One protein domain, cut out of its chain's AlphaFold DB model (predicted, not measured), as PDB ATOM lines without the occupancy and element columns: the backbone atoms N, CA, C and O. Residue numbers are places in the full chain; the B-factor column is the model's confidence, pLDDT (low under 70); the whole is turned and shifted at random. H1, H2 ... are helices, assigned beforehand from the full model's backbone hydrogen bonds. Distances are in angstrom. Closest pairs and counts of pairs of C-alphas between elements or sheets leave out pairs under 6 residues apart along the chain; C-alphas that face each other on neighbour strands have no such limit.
ATOM      1  N   THR A 130      26.727  16.294  -7.373       34.31
ATOM      2  CA  THR A 130      25.829  15.929  -6.258       34.31
ATOM      3  C   THR A 130      26.534  15.332  -5.041       34.31
ATOM      4  O   THR A 130      25.878  15.040  -4.043       34.31
ATOM      5  N   ILE A 131      27.860  15.180  -5.085       46.09
ATOM      6  CA  ILE A 131      28.655  14.750  -3.925       46.09
ATOM      7  C   ILE A 131      28.704  15.858  -2.855       46.09
ATOM      8  O   ILE A 131      28.833  15.555  -1.671       46.09
ATOM      9  N   ASN A 132      28.521  17.125  -3.243       47.47
ATOM     10  CA  ASN A 132      28.733  18.259  -2.341       47.47
ATOM     11  C   ASN A 132      27.508  18.666  -1.508       47.47
ATOM     12  O   ASN A 132      27.688  19.221  -0.428       47.47
ATOM     13  N   ASP A 133      26.285  18.351  -1.945       44.94
ATOM     14  CA  ASP A 133      25.084  18.907  -1.297       44.94
ATOM     15  C   ASP A 133      24.454  17.974  -0.244       44.94
ATOM     16  O   ASP A 133      23.743  18.437   0.643       44.94
ATOM     17  N   ASN A 134      24.716  16.659  -0.304       41.75
ATOM     18  CA  ASN A 134      24.084  15.665   0.585       41.75
ATOM     19  C   ASN A 134      25.054  14.906   1.504       41.75
ATOM     20  O   ASN A 134      24.626  14.082   2.315       41.75
ATOM     21  N   VAL A 135      26.354  15.186   1.426       49.91
ATOM     22  CA  VAL A 135      27.315  14.784   2.458       49.91
ATOM     23  C   VAL A 135      27.427  15.974   3.403       49.91
ATOM     24  O   VAL A 135      27.697  17.078   2.944       49.91
ATOM     25  N   ARG A 136      27.184  15.797   4.712       54.75
ATOM     26  CA  ARG A 136      27.471  16.826   5.733       54.75
ATOM     27  C   ARG A 136      28.979  17.129   5.681       54.75
ATOM     28  O   ARG A 136      29.756  16.519   6.409       54.75
ATOM     29  N   ILE A 137      29.403  18.021   4.785       67.19
ATOM     30  CA  ILE A 137      30.771  18.527   4.728       67.19
ATOM     31  C   ILE A 137      30.978  19.288   6.032       67.19
ATOM     32  O   ILE A 137      30.163  20.134   6.406       67.19
ATOM     33  N   PHE A 138      32.026  18.922   6.762       78.38
ATOM     34  CA  PHE A 138      32.398  19.595   7.996       78.38
ATOM     35  C   PHE A 138      32.563  21.097   7.721       78.38
ATOM     36  O   PHE A 138      33.343  21.491   6.857       78.38
ATOM     37  N   LYS A 139      31.799  21.927   8.437       88.19
ATOM     38  CA  LYS A 139      31.805  23.386   8.299       88.19
ATOM     39  C   LYS A 139      32.632  23.984   9.448       88.19
ATOM     40  O   LYS A 139      32.199  23.894  10.595       88.19
ATOM     41  N   PRO A 140      33.812  24.575   9.192       87.31
ATOM     42  CA  PRO A 140      34.713  25.016  10.264       87.31
ATOM     43  C   PRO A 140      34.201  26.216  11.071       87.31
ATOM     44  O   PRO A 140      34.552  26.356  12.239       87.31
ATOM     45  N   PHE A 141      33.361  27.073  10.476       90.31
ATOM     46  CA  PHE A 141      32.896  28.326  11.081       90.31
ATOM     47  C   PHE A 141      31.389  28.316  11.397       90.31
ATOM     48  O   PHE A 141      30.734  29.349  11.311       90.31
ATOM     49  N   VAL A 142      30.816  27.168  11.793       88.38
ATOM     50  CA  VAL A 142      29.370  27.035  12.115       88.38
ATOM     51  C   VAL A 142      28.903  28.014  13.194       88.38
ATOM     52  O   VAL A 142      27.764  28.473  13.141       88.38
ATOM     53  N   SER A 143      29.775  28.352  14.147       89.88
ATOM     54  CA  SER A 143      29.482  29.328  15.202       89.88
ATOM     55  C   SER A 143      29.127  30.712  14.652       89.88
ATOM     56  O   SER A 143      28.304  31.399  15.249       89.88
ATOM     57  N   ASP A 144      29.693  31.082  13.496       89.44
ATOM     58  CA  ASP A 144      29.509  32.377  12.843       89.44
ATOM     59  C   ASP A 144      28.977  32.185  11.409       89.44
ATOM     60  O   ASP A 144      29.757  32.147  10.449       89.44
ATOM     61  N   PRO A 145      27.644  32.117  11.208       89.31
ATOM     62  CA  PRO A 145      27.044  31.834   9.900       89.31
ATOM     63  C   PRO A 145      27.484  32.796   8.789       89.31
ATOM     64  O   PRO A 145      27.644  32.397   7.638       89.31
ATOM     65  N   MET A 146      27.723  34.064   9.136       86.94
ATOM     66  CA  MET A 146      28.163  35.083   8.184       86.94
ATOM     67  C   MET A 146      29.617  34.864   7.738       86.94
ATOM     68  O   MET A 146      29.929  35.006   6.559       86.94
ATOM     69  N   LYS A 147      30.493  34.437   8.656       89.75
ATOM     70  CA  LYS A 147      31.882  34.064   8.355       89.75
ATOM     71  C   LYS A 147      31.951  32.763   7.560       89.75
ATOM     72  O   LYS A 147      32.720  32.671   6.609       89.75
ATOM     73  N   GLN A 148      31.104  31.790   7.895       91.56
ATOM     74  CA  GLN A 148      30.967  30.552   7.130       91.56
ATOM     75  C   GLN A 148      30.536  30.824   5.681       91.56
ATOM     76  O   GLN A 148      31.119  30.250   4.769       91.56
ATOM     77  N   ALA A 149      29.584  31.736   5.451       89.56
ATOM     78  CA  ALA A 149      29.175  32.122   4.098       89.56
ATOM     79  C   ALA A 149      30.322  32.770   3.299       89.56
ATOM     80  O   ALA A 149      30.493  32.494   2.112       89.56
ATOM     81  N   ARG A 150      31.158  33.597   3.949       87.75
ATOM     82  CA  ARG A 150      32.368  34.161   3.324       87.75
ATOM     83  C   ARG A 150      33.413  33.098   3.009       87.75
ATOM     84  O   ARG A 150      34.012  33.154   1.939       87.75
ATOM     85  N   TYR A 151      33.602  32.129   3.902       89.44
ATOM     86  CA  TYR A 151      34.490  30.991   3.675       89.44
ATOM     87  C   TYR A 151      34.030  30.133   2.488       89.44
ATOM     88  O   TYR A 151      34.834  29.785   1.630       89.44
ATOM     89  N   GLU A 152      32.731  29.847   2.385       88.62
ATOM     90  CA  GLU A 152      32.153  29.117   1.249       88.62
ATOM     91  C   GLU A 152      32.367  29.884  -0.068       88.62
ATOM     92  O   GLU A 152      32.851  29.313  -1.045       88.62
ATOM     93  N   LYS A 153      32.153  31.208  -0.067       86.25
ATOM     94  CA  LYS A 153      32.462  32.072  -1.218       86.25
ATOM     95  C   LYS A 153      33.959  32.095  -1.561       86.25
ATOM     96  O   LYS A 153      34.325  32.128  -2.735       86.25
ATOM     97  N   PHE A 154      34.835  32.068  -0.553       86.62
ATOM     98  CA  PHE A 154      36.284  31.964  -0.739       86.62
ATOM     99  C   PHE A 154      36.665  30.653  -1.444       86.62
ATOM    100  O   PHE A 154      37.438  30.698  -2.400       86.62
ATOM    101  N   LEU A 155      36.078  29.515  -1.050       87.00
ATOM    102  CA  LEU A 155      36.302  28.224  -1.713       87.00
ATOM    103  C   LEU A 155      35.834  28.239  -3.179       87.00
ATOM    104  O   LEU A 155      36.565  27.783  -4.055       87.00
ATOM    105  N   GLU A 156      34.663  28.816  -3.469       84.19
ATOM    106  CA  GLU A 156      34.131  28.929  -4.841       84.19
ATOM    107  C   GLU A 156      34.979  29.820  -5.760       84.19
ATOM    108  O   GLU A 156      35.088  29.570  -6.966       84.19
ATOM    109  N   ASN A 157      35.547  30.894  -5.204       78.25
ATOM    110  CA  ASN A 157      36.337  31.865  -5.956       78.25
ATOM    111  C   ASN A 157      37.794  31.429  -6.128       78.25
ATOM    112  O   ASN A 157      38.420  31.798  -7.125       78.25
ATOM    113  N   LYS A 158      38.323  30.609  -5.213       73.69
ATOM    114  CA  LYS A 158      39.684  30.073  -5.298       73.69
ATOM    115  C   LYS A 158      39.916  29.291  -6.590       73.69
ATOM    116  O   LYS A 158      40.929  29.498  -7.259       73.69
ATOM    117  N   ASP A 159      38.955  28.456  -6.977       65.81
ATOM    118  CA  ASP A 159      39.036  27.650  -8.200       65.81
ATOM    119  C   ASP A 159      38.999  28.501  -9.476       65.81
ATOM    120  O   ASP A 159      39.493  28.088 -10.526       65.81
ATOM    121  N   LYS A 160      38.435  29.711  -9.400       64.50
ATOM    122  CA  LYS A 160      38.277  30.605 -10.552       64.50
ATOM    123  C   LYS A 160      39.484  31.512 -10.789       64.50
ATOM    124  O   LYS A 160      39.444  32.292 -11.733       64.50
ATOM    125  N   ALA A 161      40.544  31.426  -9.976       53.78
ATOM    126  CA  ALA A 161      41.724  32.302 -10.047       53.78
ATOM    127  C   ALA A 161      41.386  33.811 -10.071       53.78
ATOM    128  O   ALA A 161      42.209  34.638 -10.468       53.78
ATOM    129  N   ILE A 162      40.180  34.177  -9.625       53.81
ATOM    130  CA  ILE A 162      39.753  35.558  -9.454       53.81
ATOM    131  C   ILE A 162      40.091  35.892  -8.009       53.81
ATOM    132  O   ILE A 162      39.397  35.496  -7.070       53.81
ATOM    133  N   LEU A 163      41.234  36.565  -7.858       52.78
ATOM    134  CA  LEU A 163      41.610  37.320  -6.668       52.78
ATOM    135  C   LEU A 163      40.351  38.015  -6.136       52.78
ATOM    136  O   LEU A 163      39.640  38.594  -6.950       52.78
ATOM    137  N   LEU A 164      40.065  37.935  -4.830       54.72
ATOM    138  CA  LEU A 164      38.932  38.619  -4.199       54.72
ATOM    139  C   LEU A 164      38.915  40.105  -4.608       54.72
ATOM    140  O   LEU A 164      39.503  40.959  -3.942       54.72
ATOM    141  N   GLU A 165      38.232  40.428  -5.701       52.72
ATOM    142  CA  GLU A 165      37.802  41.778  -5.990       52.72
ATOM    143  C   GLU A 165      36.702  42.056  -4.985       52.72
ATOM    144  O   GLU A 165      35.596  41.529  -5.076       52.72
ATOM    145  N   LYS A 166      37.111  42.795  -3.952       56.22
ATOM    146  CA  LYS A 166      36.304  43.592  -3.037       56.22
ATOM    147  C   LYS A 166      34.820  43.589  -3.420       56.22
ATOM    148  O   LYS A 166      34.366  44.405  -4.218       56.22
ATOM    149  N   ASP A 167      34.042  42.689  -2.828       51.25
ATOM    150  CA  ASP A 167      32.591  42.820  -2.872       51.25
ATOM    151  C   ASP A 167      32.200  44.000  -1.968       51.25
ATOM    152  O   ASP A 167      31.840  43.840  -0.801       51.25
ATOM    153  N   ASP A 168      32.313  45.207  -2.520       54.31
ATOM    154  CA  ASP A 168      32.303  46.518  -1.858       54.31
ATOM    155  C   ASP A 168      30.999  46.898  -1.123       54.31
ATOM    156  O   ASP A 168      30.810  48.059  -0.761       54.31
ATOM    157  N   LYS A 169      30.036  45.989  -0.922       54.75
ATOM    158  CA  LYS A 169      28.676  46.400  -0.511       54.75
ATOM    159  C   LYS A 169      27.982  45.582   0.569       54.75
ATOM    160  O   LYS A 169      26.902  45.989   0.985       54.75
ATOM    161  N   THR A 170      28.547  44.474   1.045       53.66
ATOM    162  CA  THR A 170      27.799  43.589   1.970       53.66
ATOM    163  C   THR A 170      28.461  43.350   3.318       53.66
ATOM    164  O   THR A 170      27.792  42.880   4.236       53.66
ATOM    165  N   ASP A 171      29.723  43.740   3.481       61.88
ATOM    166  CA  ASP A 171      30.513  43.317   4.628       61.88
ATOM    167  C   ASP A 171      31.082  44.530   5.370       61.88
ATOM    168  O   ASP A 171      31.971  45.227   4.883       61.88
ATOM    169  N   ARG A 172      30.549  44.807   6.566       71.00
ATOM    170  CA  ARG A 172      31.035  45.867   7.472       71.00
ATOM    171  C   ARG A 172      32.326  45.454   8.203       71.00
ATOM    172  O   ARG A 172      32.500  45.816   9.361       71.00
ATOM    173  N   LEU A 173      33.191  44.664   7.570       74.69
ATOM    174  CA  LEU A 173      34.466  44.238   8.150       74.69
ATOM    175  C   LEU A 173      35.595  45.172   7.730       74.69
ATOM    176  O   LEU A 173      35.694  45.585   6.570       74.69
ATOM    177  N   SER A 174      36.457  45.482   8.694       83.94
ATOM    178  CA  SER A 174      37.678  46.244   8.459       83.94
ATOM    179  C   SER A 174      38.641  45.459   7.566       83.94
ATOM    180  O   SER A 174      38.635  44.226   7.538       83.94
ATOM    181  N   GLU A 175      39.515  46.159   6.842       81.12
ATOM    182  CA  GLU A 175      40.515  45.524   5.970       81.12
ATOM    183  C   GLU A 175      41.431  44.568   6.744       81.12
ATOM    184  O   GLU A 175      41.758  43.487   6.258       81.12
ATOM    185  N   TRP A 176      41.783  44.925   7.982       84.19
ATOM    186  CA  TRP A 176      42.564  44.057   8.863       84.19
ATOM    187  C   TRP A 176      41.813  42.768   9.220       84.19
ATOM    188  O   TRP A 176      42.389  41.682   9.187       84.19
ATOM    189  N   GLU A 177      40.514  42.872   9.515       86.88
ATOM    190  CA  GLU A 177      39.689  41.711   9.849       86.88
ATOM    191  C   GLU A 177      39.534  40.786   8.641       86.88
ATOM    192  O   GLU A 177      39.627  39.572   8.793       86.88
ATOM    193  N   ARG A 178      39.396  41.354   7.437       84.69
ATOM    194  CA  ARG A 178      39.349  40.600   6.180       84.69
ATOM    195  C   ARG A 178      40.649  39.846   5.912       84.69
ATOM    196  O   ARG A 178      40.610  38.677   5.541       84.69
ATOM    197  N   ASN A 179      41.796  40.490   6.120       85.81
ATOM    198  CA  ASN A 179      43.099  39.848   5.935       85.81
ATOM    199  C   ASN A 179      43.320  38.722   6.952       85.81
ATOM    200  O   ASN A 179      43.850  37.671   6.598       85.81
ATOM    201  N   ARG A 180      42.873  38.909   8.201       89.50
ATOM    202  CA  ARG A 180      42.879  37.851   9.216       89.50
ATOM    203  C   ARG A 180      41.999  36.674   8.795       89.50
ATOM    204  O   ARG A 180      42.465  35.540   8.817       89.50
ATOM    205  N   GLU A 181      40.762  36.939   8.370       90.75
ATOM    206  CA  GLU A 181      39.847  35.895   7.892       90.75
ATOM    207  C   GLU A 181      40.410  35.147   6.683       90.75
ATOM    208  O   GLU A 181      40.304  33.929   6.623       90.75
ATOM    209  N   PHE A 182      41.076  35.836   5.756       87.38
ATOM    210  CA  PHE A 182      41.704  35.204   4.596       87.38
ATOM    211  C   PHE A 182      42.758  34.158   4.994       87.38
ATOM    212  O   PHE A 182      42.766  33.053   4.453       87.38
ATOM    213  N   VAL A 183      43.610  34.472   5.975       90.81
ATOM    214  CA  VAL A 183      44.608  33.522   6.500       90.81
ATOM    215  C   VAL A 183      43.926  32.338   7.191       90.81
ATOM    216  O   VAL A 183      44.313  31.188   6.984       90.81
ATOM    217  N   GLU A 184      42.884  32.598   7.980       92.69
ATOM    218  CA  GLU A 184      42.100  31.550   8.644       92.69
ATOM    219  C   GLU A 184      41.389  30.641   7.631       92.69
ATOM    220  O   GLU A 184      41.317  29.428   7.828       92.69
ATOM    221  N   PHE A 185      40.900  31.200   6.523       92.75
ATOM    222  CA  PHE A 185      40.268  30.457   5.437       92.75
ATOM    223  C   PHE A 185      41.274  29.579   4.696       92.75
ATOM    224  O   PHE A 185      40.988  28.408   4.450       92.75
ATOM    225  N   GLU A 186      42.471  30.089   4.408       90.06
ATOM    226  CA  GLU A 186      43.536  29.302   3.783       90.06
ATOM    227  C   GLU A 186      43.956  28.116   4.670       90.06
ATOM    228  O   GLU A 186      44.152  26.996   4.188       90.06
ATOM    229  N   GLN A 187      44.067  28.340   5.982       91.12
ATOM    230  CA  GLN A 187      44.373  27.286   6.952       91.12
ATOM    231  C   GLN A 187      43.247  26.253   7.049       91.12
ATOM    232  O   GLN A 187      43.506  25.050   6.987       91.12
ATOM    233  N   ALA A 188      41.999  26.713   7.169       89.50
ATOM    234  CA  ALA A 188      40.833  25.845   7.249       89.50
ATOM    235  C   ALA A 188      40.680  25.000   5.980       89.50
ATOM    236  O   ALA A 188      40.418  23.807   6.060       89.50
ATOM    237  N   GLU A 189      40.905  25.575   4.802       86.88
ATOM    238  CA  GLU A 189      40.882  24.816   3.554       86.88
ATOM    239  C   GLU A 189      41.949  23.719   3.523       86.88
ATOM    240  O   GLU A 189      41.633  22.582   3.182       86.88
ATOM    241  N   LYS A 190      43.197  24.015   3.907       86.00
ATOM    242  CA  LYS A 190      44.260  22.994   3.951       86.00
ATOM    243  C   LYS A 190      43.885  21.821   4.857       86.00
ATOM    244  O   LYS A 190      44.213  20.682   4.536       86.00
ATOM    245  N   LEU A 191      43.203  22.100   5.967       85.75
ATOM    246  CA  LEU A 191      42.851  21.103   6.974       85.75
ATOM    247  C   LEU A 191      41.578  20.313   6.631       85.75
ATOM    248  O   LEU A 191      41.511  19.115   6.889       85.75
ATOM    249  N   TYR A 192      40.575  20.978   6.055       81.75
ATOM    250  CA  TYR A 192      39.231  20.428   5.850       81.75
ATOM    251  C   TYR A 192      38.890  20.174   4.382       81.75
ATOM    252  O   TYR A 192      37.732  19.917   4.050       81.75
ATOM    253  N   LYS A 193      39.889  20.209   3.492       80.69
ATOM    254  CA  LYS A 193      39.720  19.790   2.103       80.69
ATOM    255  C   LYS A 193      39.192  18.350   2.075       80.69
ATOM    256  O   LYS A 193      39.862  17.457   2.599       80.69
ATOM    257  N   PRO A 194      38.021  18.096   1.460       71.69
ATOM    258  CA  PRO A 194      37.521  16.737   1.340       71.69
ATOM    259  C   PRO A 194      38.547  15.902   0.570       71.69
ATOM    260  O   PRO A 194      39.057  16.331  -0.467       71.69
ATOM    261  N   LEU A 195      38.878  14.717   1.088       70.62
ATOM    262  CA  LEU A 195      39.746  13.773   0.388       70.62
ATOM    263  C   LEU A 195      39.070  13.385  -0.935       70.62
ATOM    264  O   LEU A 195      38.073  12.669  -0.948       70.62
ATOM    265  N   THR A 196      39.603  13.867  -2.054       67.00
ATOM    266  CA  THR A 196      39.093  13.555  -3.394       67.00
ATOM    267  C   THR A 196      39.846  12.376  -4.017       67.00
ATOM    268  O   THR A 196      41.049  12.222  -3.806       67.00
ATOM    269  N   GLY A 197      39.168  11.578  -4.846       70.12
ATOM    270  CA  GLY A 197      39.775  10.490  -5.626       70.12
ATOM    271  C   GLY A 197      39.892   9.160  -4.872       70.12
ATOM    272  O   GLY A 197      39.159   8.903  -3.919       70.12
ATOM    273  N   VAL A 198      40.843   8.311  -5.284       60.34
ATOM    274  CA  VAL A 198      41.018   6.924  -4.792       60.34
ATOM    275  C   VAL A 198      41.237   6.845  -3.273       60.34
ATOM    276  O   VAL A 198      40.919   5.834  -2.646       60.34
TER     277      VAL A 198
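Overview. This is residues 130 to 198 of the 577 residues of the protein "G patch domain-containing protein 1" of Eumeta variegata (UniProt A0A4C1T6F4). Look for two helices, H1 and H2, that cross as an X, with a long loop before H1, residues 130 to 144, and another between the helices, residues 159 to 174. Residues 165 to 170 of the loop between the helices stick out free of the rest. The printed part has 69 residues with two named helices, H1 then H2, and no named strand; the class is all helix, with 32 of the 69 residues, under half, in named elements. The whole is only just compact, close to loose, with a radius of gyration of the C-alphas of 13.0 A and spans of 40 by 28 by 21 A.

Along the chain. Start at C-alpha 130 at (25.829, 15.929, -6.258) and go through residues 130 to 144, which hold no named element. Find C-alpha 145 at (27.044, 31.834, 9.900); from there H1, residues 145 to 158, runs 19.8 A. Go on through residues 159 to 174 to H2, residues 175 to 192, the longest helix, 25.1 A from first to last C-alpha; it ends at C-alpha 192 at (39.231, 20.428, 5.850).

Arrangement. Look at residues 151 to 155 of H1 and 185 to 189 of H2: with these alone the two helices only just touch, with 3 pairs of C-alphas within 8 A. The closest C-alphas of the two helices are those of Tyr 151 and Phe 185, 6.1 A apart. The helix centres are 10.1 A apart. The lines of H1 and H2 stand about perpendicular at 73 degrees, only just beyond a steep tilt. In both helices every O i to N i+4 pair is within hydrogen-bond range.

Size, cuts and confidence. The two C-alphas farthest apart are those of Arg 172 and Val 198, 42.0 A. The C-alphas of Thr 130 and Val 198, first and last of the printed part, are 17.7 A apart. The printed part has no cut, and H1 to H2 is a long link of 16 residues. Read the B-factor column for the model's confidence: the mean pLDDT of the printed part is 74.9, and residues 130 to 137, 159 to 171, 196 and 198 are under 70.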